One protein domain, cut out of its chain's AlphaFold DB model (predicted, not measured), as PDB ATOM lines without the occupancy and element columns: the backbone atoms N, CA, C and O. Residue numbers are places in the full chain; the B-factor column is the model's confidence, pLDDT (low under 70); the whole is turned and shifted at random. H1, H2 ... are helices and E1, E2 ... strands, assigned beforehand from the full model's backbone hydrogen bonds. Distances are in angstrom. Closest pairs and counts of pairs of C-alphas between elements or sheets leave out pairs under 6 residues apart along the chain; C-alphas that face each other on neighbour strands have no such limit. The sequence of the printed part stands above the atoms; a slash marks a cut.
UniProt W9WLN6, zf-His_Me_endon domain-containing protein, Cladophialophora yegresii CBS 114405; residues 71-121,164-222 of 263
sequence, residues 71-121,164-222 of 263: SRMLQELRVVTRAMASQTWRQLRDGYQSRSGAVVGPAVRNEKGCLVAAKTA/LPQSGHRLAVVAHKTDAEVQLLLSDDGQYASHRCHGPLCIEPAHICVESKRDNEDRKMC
ATOM      1  N   SER A  71      54.154 -19.872 -13.202       73.62
ATOM      2  CA  SER A  71      52.864 -20.560 -13.168       73.62
ATOM      3  C   SER A  71      51.812 -19.754 -13.937       73.62
ATOM      4  O   SER A  71      51.648 -18.556 -13.698       73.62
ATOM      5  N   ARG A  72      51.058 -20.413 -14.828       71.56
ATOM      6  CA  ARG A  72      49.964 -19.803 -15.612       71.56
ATOM      7  C   ARG A  72      49.002 -18.989 -14.732       71.56
ATOM      8  O   ARG A  72      48.527 -17.934 -15.133       71.56
ATOM      9  N   MET A  73      48.781 -19.438 -13.496       68.56
ATOM     10  CA  MET A  73      47.945 -18.746 -12.513       68.56
ATOM     11  C   MET A  73      48.518 -17.384 -12.077       68.56
ATOM     12  O   MET A  73      47.756 -16.455 -11.820       68.56
ATOM     13  N   LEU A  74      49.845 -17.255 -11.966       69.94
ATOM     14  CA  LEU A  74      50.505 -15.985 -11.637       69.94
ATOM     15  C   LEU A  74      50.441 -15.014 -12.817       69.94
ATOM     16  O   LEU A  74      50.180 -13.832 -12.612       69.94
ATOM     17  N   GLN A  75      50.601 -15.513 -14.048       75.69
ATOM     18  CA  GLN A  75      50.450 -14.693 -15.254       75.69
ATOM     19  C   GLN A  75      49.041 -14.089 -15.356       75.69
ATOM     20  O   GLN A  75      48.909 -12.899 -15.624       75.69
ATOM     21  N   GLU A  76      47.991 -14.867 -15.072       71.44
ATOM     22  CA  GLU A  76      46.605 -14.374 -15.094       71.44
ATOM     23  C   GLU A  76      46.347 -13.292 -14.034       71.44
ATOM     24  O   GLU A  76      45.624 -12.331 -14.293       71.44
ATOM     25  N   LEU A  77      46.959 -13.402 -12.850       71.00
ATOM     26  CA  LEU A  77      46.818 -12.388 -11.802       71.00
ATOM     27  C   LEU A  77      47.529 -11.074 -12.128       71.00
ATOM     28  O   LEU A  77      47.072 -10.034 -11.666       71.00
ATOM     29  N   ARG A  78      48.582 -11.083 -12.957       75.50
ATOM     30  CA  ARG A  78      49.236  -9.841 -13.411       75.50
ATOM     31  C   ARG A  78      48.304  -8.958 -14.248       75.50
ATOM     32  O   ARG A  78      48.512  -7.751 -14.304       75.50
ATOM     33  N   VAL A  79      47.268  -9.537 -14.861       81.75
ATOM     34  CA  VAL A  79      46.248  -8.802 -15.630       81.75
ATOM     35  C   VAL A  79      45.131  -8.261 -14.723       81.75
ATOM     36  O   VAL A  79      44.414  -7.334 -15.093       81.75
ATOM     37  N   VAL A  80      44.978  -8.803 -13.509       84.50
ATOM     38  CA  VAL A  80      43.944  -8.362 -12.569       84.50
ATOM     39  C   VAL A  80      44.390  -7.075 -11.884       84.50
ATOM     40  O   VAL A  80      45.221  -7.077 -10.978       84.50
ATOM     41  N   THR A  81      43.790  -5.957 -12.285       89.12
ATOM     42  CA  THR A  81      44.021  -4.675 -11.611       89.12
ATOM     43  C   THR A  81      43.443  -4.688 -10.191       89.12
ATOM     44  O   THR A  81      42.450  -5.367  -9.909       89.12
ATOM     45  N   ARG A  82      44.002  -3.869  -9.286       91.75
ATOM     46  CA  ARG A  82      43.449  -3.687  -7.929       91.75
ATOM     47  C   ARG A  82      41.974  -3.267  -7.958       91.75
ATOM     48  O   ARG A  82      41.201  -3.714  -7.113       91.75
ATOM     49  N   ALA A  83      41.567  -2.456  -8.937       89.94
ATOM     50  CA  ALA A  83      40.176  -2.037  -9.105       89.94
ATOM     51  C   ALA A  83      39.252  -3.227  -9.416       89.94
ATOM     52  O   ALA A  83      38.226  -3.391  -8.752       89.94
ATOM     53  N   MET A  84      39.652  -4.093 -10.355       89.50
ATOM     54  CA  MET A  84      38.918  -5.320 -10.681       89.50
ATOM     55  C   MET A  84      38.857  -6.261  -9.480       89.50
ATOM     56  O   MET A  84      37.772  -6.697  -9.103       89.50
ATOM     57  N   ALA A  85      39.990  -6.510  -8.814       90.94
ATOM     58  CA  ALA A  85      40.029  -7.348  -7.616       90.94
ATOM     59  C   ALA A  85      39.091  -6.821  -6.519       90.94
ATOM     60  O   ALA A  85      38.333  -7.589  -5.931       90.94
ATOM     61  N   SER A  86      39.084  -5.504  -6.289       92.88
ATOM     62  CA  SER A  86      38.222  -4.856  -5.291       92.88
ATOM     63  C   SER A  86      36.739  -4.941  -5.648       92.88
ATOM     64  O   SER A  86      35.887  -5.063  -4.768       92.88
ATOM     65  N   GLN A  87      36.392  -4.857  -6.931       92.25
ATOM     66  CA  GLN A  87      35.018  -5.049  -7.390       92.25
ATOM     67  C   GLN A  87      34.571  -6.503  -7.210       92.25
ATOM     68  O   GLN A  87      33.516  -6.739  -6.623       92.25
ATOM     69  N   THR A  88      35.382  -7.465  -7.648       88.50
ATOM     70  CA  THR A  88      35.078  -8.896  -7.517       88.50
ATOM     71  C   THR A  88      34.992  -9.320  -6.051       88.50
ATOM     72  O   THR A  88      34.087 -10.058  -5.670       88.50
ATOM     73  N   TRP A  89      35.878  -8.813  -5.189       91.44
ATOM     74  CA  TRP A  89      35.806  -9.078  -3.752       91.44
ATOM     75  C   TRP A  89      34.533  -8.493  -3.121       91.44
ATOM     76  O   TRP A  89      33.877  -9.176  -2.336       91.44
ATOM     77  N   ARG A  90      34.109  -7.279  -3.510       92.81
ATOM     78  CA  ARG A  90      32.821  -6.717  -3.058       92.81
ATOM     79  C   ARG A  90      31.636  -7.575  -3.489       92.81
ATOM     80  O   ARG A  90      30.764  -7.822  -2.672       92.81
ATOM     81  N   GLN A  91      31.628  -8.084  -4.721       90.06
ATOM     82  CA  GLN A  91      30.588  -9.010  -5.193       90.06
ATOM     83  C   GLN A  91      30.557 -10.315  -4.385       90.06
ATOM     84  O   GLN A  91      29.486 -10.829  -4.080       90.06
ATOM     85  N   LEU A  92      31.722 -10.842  -4.000       87.69
ATOM     86  CA  LEU A  92      31.810 -12.005  -3.112       87.69
ATOM     87  C   LEU A  92      31.273 -11.711  -1.706       87.69
ATOM     88  O   LEU A  92      30.609 -12.559  -1.115       87.69
ATOM     89  N   ARG A  93      31.561 -10.522  -1.168       91.75
ATOM     90  CA  ARG A  93      31.096 -10.094   0.156       91.75
ATOM     91  C   ARG A  93      29.594  -9.822   0.176       91.75
ATOM     92  O   ARG A  93      28.905 -10.321   1.056       91.75
ATOM     93  N   ASP A  94      29.108  -9.025  -0.765       91.62
ATOM     94  CA  ASP A  94      27.744  -8.487  -0.768       91.62
ATOM     95  C   ASP A  94      26.747  -9.436  -1.458       91.62
ATOM     96  O   ASP A  94      25.535  -9.241  -1.385       91.62
ATOM     97  N   GLY A  95      27.257 -10.499  -2.084       87.12
ATOM     98  CA  GLY A  95      26.486 -11.391  -2.934       87.12
ATOM     99  C   GLY A  95      26.366 -10.827  -4.347       87.12
ATOM    100  O   GLY A  95      26.545  -9.633  -4.602       87.12
ATOM    101  N   TYR A  96      26.085 -11.703  -5.303       84.19
ATOM    102  CA  TYR A  96      25.931 -11.303  -6.696       84.19
ATOM    103  C   TYR A  96      25.052 -12.293  -7.458       84.19
ATOM    104  O   TYR A  96      24.908 -13.460  -7.087       84.19
ATOM    105  N   GLN A  97      24.466 -11.822  -8.555       82.31
ATOM    106  CA  GLN A  97      23.741 -12.671  -9.488       82.31
ATOM    107  C   GLN A  97      24.671 -13.057 -10.638       82.31
ATOM    108  O   GLN A  97      25.232 -12.196 -11.318       82.31
ATOM    109  N   SER A  98      24.867 -14.357 -10.847       79.75
ATOM    110  CA  SER A  98      25.623 -14.857 -11.991       79.75
ATOM    111  C   SER A  98      24.851 -14.622 -13.295       79.75
ATOM    112  O   SER A  98      23.633 -14.436 -13.295       79.75
ATOM    113  N   ARG A  99      25.531 -14.730 -14.444       75.56
ATOM    114  CA  ARG A  99      24.853 -14.663 -15.753       75.56
ATOM    115  C   ARG A  99      23.826 -15.761 -15.979       75.56
ATOM    116  O   ARG A  99      22.893 -15.562 -16.742       75.56
ATOM    117  N   SER A 100      23.971 -16.906 -15.308       80.44
ATOM    118  CA  SER A 100      22.971 -17.974 -15.362       80.44
ATOM    119  C   SER A 100      21.730 -17.663 -14.515       80.44
ATOM    120  O   SER A 100      20.899 -18.541 -14.318       80.44
ATOM    121  N   GLY A 101      21.642 -16.459 -13.938       81.38
ATOM    122  CA  GLY A 101      20.592 -16.050 -13.013       81.38
ATOM    123  C   GLY A 101      20.750 -16.620 -11.602       81.38
ATOM    124  O   GLY A 101      19.926 -16.310 -10.744       81.38
ATOM    125  N   ALA A 102      21.793 -17.419 -11.336       79.56
ATOM    126  CA  ALA A 102      22.010 -18.013 -10.023       79.56
ATOM    127  C   ALA A 102      22.460 -16.932  -9.039       79.56
ATOM    128  O   ALA A 102      23.466 -16.256  -9.257       79.56
ATOM    129  N   VAL A 103      21.711 -16.776  -7.954       80.31
ATOM    130  CA  VAL A 103      22.043 -15.834  -6.888       80.31
ATOM    131  C   VAL A 103      23.021 -16.511  -5.937       80.31
ATOM    132  O   VAL A 103      22.711 -17.542  -5.341       80.31
ATOM    133  N   VAL A 104      24.209 -15.931  -5.802       81.19
ATOM    134  CA  VAL A 104      25.162 -16.285  -4.753       81.19
ATOM    135  C   VAL A 104      24.951 -15.297  -3.616       81.19
ATOM    136  O   VAL A 104      25.083 -14.089  -3.808       81.19
ATOM    137  N   GLY A 105      24.565 -15.816  -2.451       81.00
ATOM    138  CA  GLY A 105      24.296 -14.998  -1.271       81.00
ATOM    139  C   GLY A 105      25.542 -14.266  -0.759       81.00
ATOM    140  O   GLY A 105      26.664 -14.661  -1.095       81.00
ATOM    141  N   PRO A 106      25.351 -13.216   0.057       90.19
ATOM    142  CA  PRO A 106      26.453 -12.494   0.674       90.19
ATOM    143  C   PRO A 106      27.302 -13.418   1.544       90.19
ATOM    144  O   PRO A 106      26.820 -14.415   2.092       90.19
ATOM    145  N   ALA A 107      28.571 -13.059   1.704       89.69
ATOM    146  CA  ALA A 107      29.407 -13.666   2.717       89.69
ATOM    147  C   ALA A 107      28.858 -13.323   4.109       89.69
ATOM    148  O   ALA A 107      28.490 -12.182   4.395       89.69
ATOM    149  N   VAL A 108      28.810 -14.319   4.987       92.56
ATOM    150  CA  VAL A 108      28.228 -14.188   6.325       92.56
ATOM    151  C   VAL A 108      29.351 -14.122   7.349       92.56
ATOM    152  O   VAL A 108      30.284 -14.926   7.305       92.56
ATOM    153  N   ARG A 109      29.281 -13.161   8.276       94.06
ATOM    154  CA  ARG A 109      30.208 -13.119   9.413       94.06
ATOM    155  C   ARG A 109      29.824 -14.174  10.444       94.06
ATOM    156  O   ARG A 109      28.664 -14.240  10.840       94.06
ATOM    157  N   ASN A 110      30.787 -14.983  10.872       90.88
ATOM    158  CA  ASN A 110      30.600 -15.901  11.997       90.88
ATOM    159  C   ASN A 110      30.980 -15.236  13.335       90.88
ATOM    160  O   ASN A 110      31.450 -14.099  13.370       90.88
ATOM    161  N   GLU A 111      30.801 -15.966  14.436       87.44
ATOM    162  CA  GLU A 111      31.153 -15.523  15.798       87.44
ATOM    163  C   GLU A 111      32.644 -15.181  15.973       87.44
ATOM    164  O   GLU A 111      32.995 -14.324  16.773       87.44
ATOM    165  N   LYS A 112      33.514 -15.779  15.151       83.62
ATOM    166  CA  LYS A 112      34.966 -15.533  15.117       83.62
ATOM    167  C   LYS A 112      35.338 -14.287  14.299       83.62
ATOM    168  O   LYS A 112      36.505 -14.058  13.997       83.62
ATOM    169  N   GLY A 113      34.346 -13.521  13.837       90.44
ATOM    170  CA  GLY A 113      34.531 -12.358  12.969       90.44
ATOM    171  C   GLY A 113      34.920 -12.690  11.523       90.44
ATOM    172  O   GLY A 113      35.020 -11.777  10.700       90.44
ATOM    173  N   CYS A 114      35.099 -13.970  11.172       91.69
ATOM    174  CA  CYS A 114      35.445 -14.400   9.820       91.69
ATOM    175  C   CYS A 114      34.304 -14.094   8.856       91.69
ATOM    176  O   CYS A 114      33.162 -14.483   9.093       91.69
ATOM    177  N   LEU A 115      34.631 -13.467   7.729       93.25
ATOM    178  CA  LEU A 115      33.705 -13.260   6.624       93.25
ATOM    179  C   LEU A 115      33.703 -14.509   5.735       93.25
ATOM    180  O   LEU A 115      34.618 -14.703   4.938       93.25
ATOM    181  N   VAL A 116      32.715 -15.386   5.904       90.69
ATOM    182  CA  VAL A 116      32.654 -16.693   5.239       90.69
ATOM    183  C   VAL A 116      31.868 -16.579   3.940       90.69
ATOM    184  O   VAL A 116      30.658 -16.352   3.956       90.69
ATOM    185  N   ALA A 117      32.545 -16.751   2.807       86.12
ATOM    186  CA  ALA A 117      31.890 -16.757   1.505       86.12
ATOM    187  C   ALA A 117      31.271 -18.133   1.208       86.12
ATOM    188  O   ALA A 117      31.873 -19.178   1.476       86.12
ATOM    189  N   ALA A 118      30.071 -18.140   0.624       75.19
ATOM    190  CA  ALA A 118      29.406 -19.374   0.231       75.19
ATOM    191  C   ALA A 118      30.227 -20.100  -0.847       75.19
ATOM    192  O   ALA A 118      30.507 -19.558  -1.919       75.19
ATOM    193  N   LYS A 119      30.597 -21.359  -0.587       67.06
ATOM    194  CA  LYS A 119      31.182 -22.221  -1.614       67.06
ATOM    195  C   LYS A 119      30.062 -22.618  -2.571       67.06
ATOM    196  O   LYS A 119      29.118 -23.291  -2.166       67.06
ATOM    197  N   THR A 120      30.141 -22.218  -3.839       58.28
ATOM    198  CA  THR A 120      29.187 -22.705  -4.844       58.28
ATOM    199  C   THR A 120      29.263 -24.232  -4.897       58.28
ATOM    200  O   THR A 120      30.339 -24.780  -5.142       58.28
ATOM    201  N   ALA A 121      28.135 -24.914  -4.679       44.00
ATOM    202  CA  ALA A 121      28.050 -26.370  -4.516       44.00
ATOM    203  C   ALA A 121      28.570 -27.193  -5.718       44.00
ATOM    204  O   ALA A 121      28.799 -28.389  -5.594       44.00
ATOM    205  N   LEU A 164      41.384 -19.759 -14.580       41.84
ATOM    206  CA  LEU A 164      41.617 -20.679 -13.484       41.84
ATOM    207  C   LEU A 164      40.861 -20.095 -12.288       41.84
ATOM    208  O   LEU A 164      40.895 -18.875 -12.105       41.84
ATOM    209  N   PRO A 165      40.115 -20.917 -11.527       49.47
ATOM    210  CA  PRO A 165      39.342 -20.424 -10.399       49.47
ATOM    211  C   PRO A 165      40.258 -19.571  -9.530       49.47
ATOM    212  O   PRO A 165      41.260 -20.059  -8.994       49.47
ATOM    213  N   GLN A 166      39.969 -18.272  -9.463       56.25
ATOM    214  CA  GLN A 166      40.798 -17.386  -8.675       56.25
ATOM    215  C   GLN A 166      40.425 -17.626  -7.225       56.25
ATOM    216  O   GLN A 166      39.289 -17.430  -6.798       56.25
ATOM    217  N   SER A 167      41.405 -18.098  -6.460       75.94
ATOM    218  CA  SER A 167      41.288 -18.210  -5.013       75.94
ATOM    219  C   SER A 167      40.789 -16.870  -4.467       75.94
ATOM    220  O   SER A 167      41.476 -15.857  -4.599       75.94
ATOM    221  N   GLY A 168      39.597 -16.851  -3.861       83.25
ATOM    222  CA  GLY A 168      38.995 -15.642  -3.287       83.25
ATOM    223  C   GLY A 168      39.924 -14.962  -2.279       83.25
ATOM    224  O   GLY A 168      39.905 -13.745  -2.131       83.25
ATOM    225  N   HIS A 169      40.829 -15.736  -1.675       89.19
ATOM    226  CA  HIS A 169      41.883 -15.240  -0.798       89.19
ATOM    227  C   HIS A 169      42.905 -14.374  -1.544       89.19
ATOM    228  O   HIS A 169      43.306 -13.331  -1.043       89.19
ATOM    229  N   ARG A 170      43.304 -14.758  -2.764       89.88
ATOM    230  CA  ARG A 170      44.213 -13.948  -3.591       89.88
ATOM    231  C   ARG A 170      43.553 -12.648  -4.032       89.88
ATOM    232  O   ARG A 170      44.200 -11.610  -3.991       89.88
ATOM    233  N   LEU A 171      42.266 -12.690  -4.383       90.75
ATOM    234  CA  LEU A 171      41.497 -11.477  -4.676       90.75
ATOM    235  C   LEU A 171      41.459 -10.540  -3.466       90.75
ATOM    236  O   LEU A 171      41.698  -9.347  -3.624       90.75
ATOM    237  N   ALA A 172      41.234 -11.078  -2.262       94.12
ATOM    238  CA  ALA A 172      41.284 -10.297  -1.028       94.12
ATOM    239  C   ALA A 172      42.664  -9.652  -0.811       94.12
ATOM    240  O   ALA A 172      42.733  -8.486  -0.425       94.12
ATOM    241  N   VAL A 173      43.755 -10.369  -1.114       95.62
ATOM    242  CA  VAL A 173      45.115  -9.811  -1.056       95.62
ATOM    243  C   VAL A 173      45.285  -8.671  -2.061       95.62
ATOM    244  O   VAL A 173      45.591  -7.555  -1.654       95.62
ATOM    245  N   VAL A 174      45.028  -8.903  -3.351       94.81
ATOM    246  CA  VAL A 174      45.204  -7.883  -4.405       94.81
ATOM    247  C   VAL A 174      44.348  -6.635  -4.143       94.81
ATOM    248  O   VAL A 174      44.798  -5.509  -4.363       94.81
ATOM    249  N   ALA A 175      43.125  -6.820  -3.641       95.75
ATOM    250  CA  ALA A 175      42.195  -5.734  -3.357       95.75
ATOM    251  C   ALA A 175      42.591  -4.878  -2.141       95.75
ATOM    252  O   ALA A 175      42.418  -3.661  -2.184       95.75
ATOM    253  N   HIS A 176      43.101  -5.486  -1.063       97.19
ATOM    254  CA  HIS A 176      43.165  -4.828   0.253       97.19
ATOM    255  C   HIS A 176      44.549  -4.781   0.905       97.19
ATOM    256  O   HIS A 176      44.698  -4.127   1.937       97.19
ATOM    257  N   LYS A 177      45.549  -5.475   0.358       96.88
ATOM    258  CA  LYS A 177      46.907  -5.494   0.913       96.88
ATOM    259  C   LYS A 177      47.806  -4.464   0.249       96.88
ATOM    260  O   LYS A 177      47.475  -3.905  -0.800       96.88
ATOM    261  N   THR A 178      48.937  -4.201   0.897       97.00
ATOM    262  CA  THR A 178      49.946  -3.257   0.404       97.00
ATOM    263  C   THR A 178      50.543  -3.729  -0.924       97.00
ATOM    264  O   THR A 178      50.543  -4.922  -1.220       97.00
ATOM    265  N   ASP A 179      51.080  -2.808  -1.731       95.62
ATOM    266  CA  ASP A 179      51.726  -3.175  -3.004       95.62
ATOM    267  C   ASP A 179      52.890  -4.151  -2.801       95.62
ATOM    268  O   ASP A 179      53.070  -5.053  -3.614       95.62
ATOM    269  N   ALA A 180      53.620  -4.033  -1.687       95.50
ATOM    270  CA  ALA A 180      54.687  -4.959  -1.321       95.50
ATOM    271  C   ALA A 180      54.159  -6.390  -1.104       95.50
ATOM    272  O   ALA A 180      54.685  -7.334  -1.685       95.50
ATOM    273  N   GLU A 181      53.082  -6.565  -0.332       95.69
ATOM    274  CA  GLU A 181      52.454  -7.881  -0.131       95.69
ATOM    275  C   GLU A 181      51.875  -8.451  -1.434       95.69
ATOM    276  O   GLU A 181      51.951  -9.656  -1.674       95.69
ATOM    277  N   VAL A 182      51.313  -7.599  -2.298       94.75
ATOM    278  CA  VAL A 182      50.819  -8.023  -3.616       94.75
ATOM    279  C   VAL A 182      51.975  -8.480  -4.506       94.75
ATOM    280  O   VAL A 182      51.869  -9.531  -5.131       94.75
ATOM    281  N   GLN A 183      53.090  -7.747  -4.538       92.94
ATOM    282  CA  GLN A 183      54.285  -8.149  -5.281       92.94
ATOM    283  C   GLN A 183      54.862  -9.466  -4.764       92.94
ATOM    284  O   GLN A 183      55.192 -10.323  -5.576       92.94
ATOM    285  N   LEU A 184      54.908  -9.665  -3.443       93.19
ATOM    286  CA  LEU A 184      55.320 -10.932  -2.835       93.19
ATOM    287  C   LEU A 184      54.413 -12.094  -3.259       93.19
ATOM    288  O   LEU A 184      54.905 -13.149  -3.644       93.19
ATOM    289  N   LEU A 185      53.089 -11.904  -3.257       92.62
ATOM    290  CA  LEU A 185      52.141 -12.929  -3.716       92.62
ATOM    291  C   LEU A 185      52.323 -13.272  -5.205       92.62
ATOM    292  O   LEU A 185      52.045 -14.398  -5.620       92.62
ATOM    293  N   LEU A 186      52.728 -12.289  -6.014       89.38
ATOM    294  CA  LEU A 186      52.928 -12.425  -7.458       89.38
ATOM    295  C   LEU A 186      54.369 -12.779  -7.851       89.38
ATOM    296  O   LEU A 186      54.634 -12.919  -9.052       89.38
ATOM    297  N   SER A 187      55.278 -12.908  -6.878       88.75
ATOM    298  CA  SER A 187      56.666 -13.274  -7.134       88.75
ATOM    299  C   SER A 187      56.770 -14.739  -7.551       88.75
ATOM    300  O   SER A 187      55.922 -15.581  -7.229       88.75
ATOM    301  N   ASP A 188      57.827 -15.046  -8.295       81.69
ATOM    302  CA  ASP A 188      58.071 -16.401  -8.788       81.69
ATOM    303  C   ASP A 188      58.526 -17.354  -7.663       81.69
ATOM    304  O   ASP A 188      58.437 -18.572  -7.817       81.69
ATOM    305  N   ASP A 189      58.884 -16.813  -6.488       83.69
ATOM    306  CA  ASP A 189      59.229 -17.572  -5.273       83.69
ATOM    307  C   ASP A 189      58.024 -18.315  -4.673       83.69
ATOM    308  O   ASP A 189      58.167 -19.141  -3.768       83.69
ATOM    309  N   GLY A 190      56.819 -18.037  -5.181       77.69
ATOM    310  CA  GLY A 190      55.615 -18.780  -4.852       77.69
ATOM    311  C   GLY A 190      55.157 -18.544  -3.419       77.69
ATOM    312  O   GLY A 190      54.961 -19.506  -2.680       77.69
ATOM    313  N   GLN A 191      54.957 -17.289  -3.016       92.12
ATOM    314  CA  GLN A 191      54.291 -17.006  -1.745       92.12
ATOM    315  C   GLN A 191      52.797 -17.365  -1.789       92.12
ATOM    316  O   GLN A 191      52.163 -17.457  -2.847       92.12
ATOM    317  N   TYR A 192      52.226 -17.602  -0.612       92.62
ATOM    318  CA  TYR A 192      50.861 -18.083  -0.441       92.62
ATOM    319  C   TYR A 192      50.040 -17.094   0.379       92.62
ATOM    320  O   TYR A 192      50.512 -16.517   1.355       92.62
ATOM    321  N   ALA A 193      48.772 -16.941  -0.007       93.94
ATOM    322  CA  ALA A 193      47.772 -16.325   0.852       93.94
ATOM    323  C   ALA A 193      47.407 -17.324   1.958       93.94
ATOM    324  O   ALA A 193      46.851 -18.388   1.668       93.94
ATOM    325  N   SER A 194      47.723 -16.971   3.196       94.69
ATOM    326  CA  SER A 194      47.595 -17.818   4.374       94.69
ATOM    327  C   SER A 194      46.556 -17.274   5.346       94.69
ATOM    328  O   SER A 194      46.420 -16.061   5.523       94.69
ATOM    329  N   HIS A 195      45.803 -18.176   5.975       93.56
ATOM    330  CA  HIS A 195      44.745 -17.834   6.924       93.56
ATOM    331  C   HIS A 195      45.283 -17.770   8.344       93.56
ATOM    332  O   HIS A 195      45.531 -18.796   8.973       93.56
ATOM    333  N   ARG A 196      45.326 -16.565   8.910       94.00
ATOM    334  CA  ARG A 196      45.616 -16.358  10.334       94.00
ATOM    335  C   ARG A 196      44.495 -16.875  11.235       94.00
ATOM    336  O   ARG A 196      44.750 -17.153  12.394       94.00
ATOM    337  N   CYS A 197      43.272 -16.983  10.717       92.00
ATOM    338  CA  CYS A 197      42.099 -17.473  11.450       92.00
ATOM    339  C   CYS A 197      41.854 -18.986  11.308       92.00
ATOM    340  O   CYS A 197      40.844 -19.479  11.796       92.00
ATOM    341  N   HIS A 198      42.700 -19.711  10.562       89.75
ATOM    342  CA  HIS A 198      42.528 -21.139  10.237       89.75
ATOM    343  C   HIS A 198      41.200 -21.517   9.535       89.75
ATOM    344  O   HIS A 198      40.923 -22.696   9.323       89.75
ATOM    345  N   GLY A 199      40.383 -20.538   9.124       88.81
ATOM    346  CA  GLY A 199      39.119 -20.750   8.421       88.81
ATOM    347  C   GLY A 199      39.301 -20.770   6.898       88.81
ATOM    348  O   GLY A 199      39.418 -19.700   6.305       88.81
ATOM    349  N   PRO A 200      39.244 -21.932   6.215       88.06
ATOM    350  CA  PRO A 200      39.573 -22.040   4.785       88.06
ATOM    351  C   PRO A 200      38.566 -21.361   3.843       88.06
ATOM    352  O   PRO A 200      38.829 -21.255   2.648       88.06
ATOM    353  N   LEU A 201      37.404 -20.954   4.360       88.31
ATOM    354  CA  LEU A 201      36.350 -20.247   3.622       88.31
ATOM    355  C   LEU A 201      36.286 -18.750   3.963       88.31
ATOM    356  O   LEU A 201      35.428 -18.037   3.441       88.31
ATOM    357  N   CYS A 202      37.142 -18.283   4.873       91.88
ATOM    358  CA  CYS A 202      37.207 -16.882   5.249       91.88
ATOM    359  C   CYS A 202      37.761 -16.059   4.079       91.88
ATOM    360  O   CYS A 202      38.736 -16.449   3.452       91.88
ATOM    361  N   ILE A 203      37.174 -14.905   3.784       94.06
ATOM    362  CA  ILE A 203      37.687 -13.952   2.788       94.06
ATOM    363  C   ILE A 203      37.992 -12.581   3.402       94.06
ATOM    364  O   ILE A 203      38.219 -11.621   2.667       94.06
ATOM    365  N   GLU A 204      37.977 -12.479   4.736       95.56
ATOM    366  CA  GLU A 204      38.270 -11.253   5.483       95.56
ATOM    367  C   GLU A 204      39.748 -10.861   5.296       95.56
ATOM    368  O   GLU A 204      40.628 -11.602   5.745       95.56
ATOM    369  N   PRO A 205      40.063  -9.709   4.671       96.25
ATOM    370  CA  PRO A 205      41.445  -9.320   4.400       96.25
ATOM    371  C   PRO A 205      42.322  -9.223   5.650       96.25
ATOM    372  O   PRO A 205      43.509  -9.546   5.592       96.25
ATOM    373  N   ALA A 206      41.759  -8.821   6.793       96.31
ATOM    374  CA  ALA A 206      42.487  -8.785   8.063       96.31
ATOM    375  C   ALA A 206      42.931 -10.183   8.543       96.31
ATOM    376  O   ALA A 206      43.922 -10.307   9.268       96.31
ATOM    377  N   HIS A 207      42.227 -11.235   8.116       95.06
ATOM    378  CA  HIS A 207      42.489 -12.622   8.497       95.06
ATOM    379  C   HIS A 207      43.456 -13.331   7.544       95.06
ATOM    380  O   HIS A 207      43.856 -14.459   7.827       95.06
ATOM    381  N   ILE A 208      43.846 -12.682   6.446       95.94
ATOM    382  CA  ILE A 208      44.738 -13.236   5.429       95.94
ATOM    383  C   ILE A 208      46.086 -12.511   5.495       95.94
ATOM    384  O   ILE A 208      46.127 -11.283   5.595       95.94
ATOM    385  N   CYS A 209      47.193 -13.243   5.429       96.62
ATOM    386  CA  CYS A 209      48.539 -12.700   5.217       96.62
ATOM    387  C   CYS A 209      49.195 -13.350   3.995       96.62
ATOM    388  O   CYS A 209      48.693 -14.347   3.478       96.62
ATOM    389  N   VAL A 210      50.285 -12.759   3.509       96.50
ATOM    390  CA  VAL A 210      51.118 -13.332   2.445       96.50
ATOM    391  C   VAL A 210      52.413 -13.811   3.088       96.50
ATOM    392  O   VAL A 210      53.048 -13.047   3.809       96.50
ATOM    393  N   GLU A 211      52.756 -15.079   2.891       95.81
ATOM    394  CA  GLU A 211      53.938 -15.691   3.506       95.81
ATOM    395  C   GLU A 211      54.498 -16.842   2.662       95.81
ATOM    396  O   GLU A 211      53.939 -17.208   1.621       95.81
ATOM    397  N   SER A 212      55.617 -17.420   3.101       94.56
ATOM    398  CA  SER A 212      56.237 -18.545   2.405       94.56
ATOM    399  C   SER A 212      55.348 -19.796   2.441       94.56
ATOM    400  O   SER A 212      54.480 -19.960   3.303       94.56
ATOM    401  N   LYS A 213      55.587 -20.734   1.516       92.00
ATOM    402  CA  LYS A 213      54.902 -22.036   1.535       92.00
ATOM    403  C   LYS A 213      55.082 -22.746   2.876       92.00
ATOM    404  O   LYS A 213      54.124 -23.316   3.384       92.00
ATOM    405  N   ARG A 214      56.308 -22.720   3.406       94.12
ATOM    406  CA  ARG A 214      56.673 -23.366   4.667       94.12
ATOM    407  C   ARG A 214      55.853 -22.793   5.818       94.12
ATOM    408  O   ARG A 214      55.166 -23.560   6.476       94.12
ATOM    409  N   ASP A 215      55.828 -21.468   5.971       94.75
ATOM    410  CA  ASP A 215      55.073 -20.811   7.048       94.75
ATOM    411  C   ASP A 215      53.570 -21.105   6.952       94.75
ATOM    412  O   ASP A 215      52.914 -21.389   7.954       94.75
ATOM    413  N   ASN A 216      53.026 -21.118   5.731       93.25
ATOM    414  CA  ASN A 216      51.626 -21.455   5.493       93.25
ATOM    415  C   ASN A 216      51.293 -22.915   5.856       93.25
ATOM    416  O   ASN A 216      50.205 -23.181   6.365       93.25
ATOM    417  N   GLU A 217      52.196 -23.870   5.608       91.31
ATOM    418  CA  GLU A 217      52.032 -25.255   6.078       91.31
ATOM    419  C   GLU A 217      52.178 -25.353   7.605       91.31
ATOM    420  O   GLU A 217      51.352 -26.001   8.252       91.31
ATOM    421  N   ASP A 218      53.146 -24.649   8.195       92.56
ATOM    422  CA  ASP A 218      53.375 -24.621   9.645       92.56
ATOM    423  C   ASP A 218      52.140 -24.083  10.394       92.56
ATOM    424  O   ASP A 218      51.711 -24.648  11.410       92.56
ATOM    425  N   ARG A 219      51.451 -23.080   9.833       91.94
ATOM    426  CA  ARG A 219      50.172 -22.595  10.373       91.94
ATOM    427  C   ARG A 219      49.068 -23.640  10.366       91.94
ATOM    428  O   ARG A 219      48.219 -23.589  11.249       91.94
ATOM    429  N   LYS A 220      49.042 -24.601   9.441       87.19
ATOM    430  CA  LYS A 220      48.016 -25.665   9.467       87.19
ATOM    431  C   LYS A 220      48.156 -26.559  10.695       87.19
ATOM    432  O   LYS A 220      47.157 -27.075  11.186       87.19
ATOM    433  N   MET A 221      49.383 -26.719  11.187       86.06
ATOM    434  CA  MET A 221      49.694 -27.500  12.386       86.06
ATOM    435  C   MET A 221      49.561 -26.671  13.670       86.06
ATOM    436  O   MET A 221      49.476 -27.220  14.771       86.06
ATOM    437  N   CYS A 222      49.509 -25.344  13.546       87.31
ATOM    438  CA  CYS A 222      49.233 -24.452  14.656       87.31
ATOM    439  C   CYS A 222      47.784 -24.605  15.112       87.31
ATOM    440  O   CYS A 222      46.852 -24.308  14.371       87.31
TER     441      CYS A 222
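What this domain is: This is residues 71 to 121 and 164 to 222 of the 263 residues of the protein "zf-His_Me_endon domain-containing protein" of Cladophialophora yegresii CBS 114405 (UniProt W9WLN6). A helical hairpin, H3 and H4, packs on one side of a small ribbon of two strands, E1 and E2; H5 packs on E1 from the other side, and H2 packs steeply tilted on H3, the helix nearest to the mean of the C-alphas. H1 lies at the rim, apart from the other named elements, and past H2 the chain folds back on itself twice, in narrow loops within residues 95 to 121. The printed part has 110 residues, in order H1, H2, H3, H4, E1, E2, H5, with the sheet E1 - E2 antiparallel. The class is mostly helix, though under half of the residues are in named elements. The whole is compact, with a radius of gyration of the C-alphas of 14.0 A, and spans 39 by 34 by 24 A.

Where its parts are: Find C-alpha 72 at (49.964, -19.803, -15.612); there H1 begins, residues 72 to 79, 11.6 A long. H2, residues 82 to 94, runs 17.9 A to C-alpha 94 at (27.744, -8.487, -0.768). Beyond the cut, look for H3 at residues 168 to 176, 12.1 A, and H4 at 179 to 185, 9.8 A. E1 takes residues 192 to 195, 9.6 A, and E2 residues 208 to 211, 9.7 A. H5, residues 213 to 221, runs 13.2 A to C-alpha 221 at (49.694, -27.500, 12.386).

How they stand to each other: Start at H1, which is apart from H2. H2 and H3 touch at a steep tilt of 57 degrees, opposite ways; their closest C-alphas, of Ser 86 and Ala 175, are 4.5 A apart. Next, H3 and H4 form a helical hairpin and touch at a shallow tilt of 20 degrees, opposite ways, with the C-alphas of Val 174 and Val 182 closest at 5.7 A. The closest C-alphas of H3 and E1, Arg 170 and Ala 193, are 6.2 A apart, as are those of H4 and E2, Glu 181 and Val 210. E1 and E2 form an antiparallel hairpin; look at N 192 and O 211, and at N 194 and O 209, each pair 2.8 A apart and within hydrogen-bond range. The closest C-alphas of E1 and H5, Ser 194 and Asn 216, are 5.5 A apart; H5 is apart from H3 and H4. In H2, H3 and H4 every O i to N i+4 pair is within hydrogen-bond range; in H1 it is 3 of 4, in H5 3 of 5.

The domain as a whole: The C-alphas farthest apart, of Gly 101 and Arg 214, are 40.8 A apart. Residues 122 to 163 are not printed, and C-alphas 121 and 164 are 17.2 A apart across this cut. The link from E1 to E2, 12 residues, is long. Mean pLDDT of the printed part is 86.6; look for values under 70 at residues 73 to 74, 119 to 121 and 164 to 166.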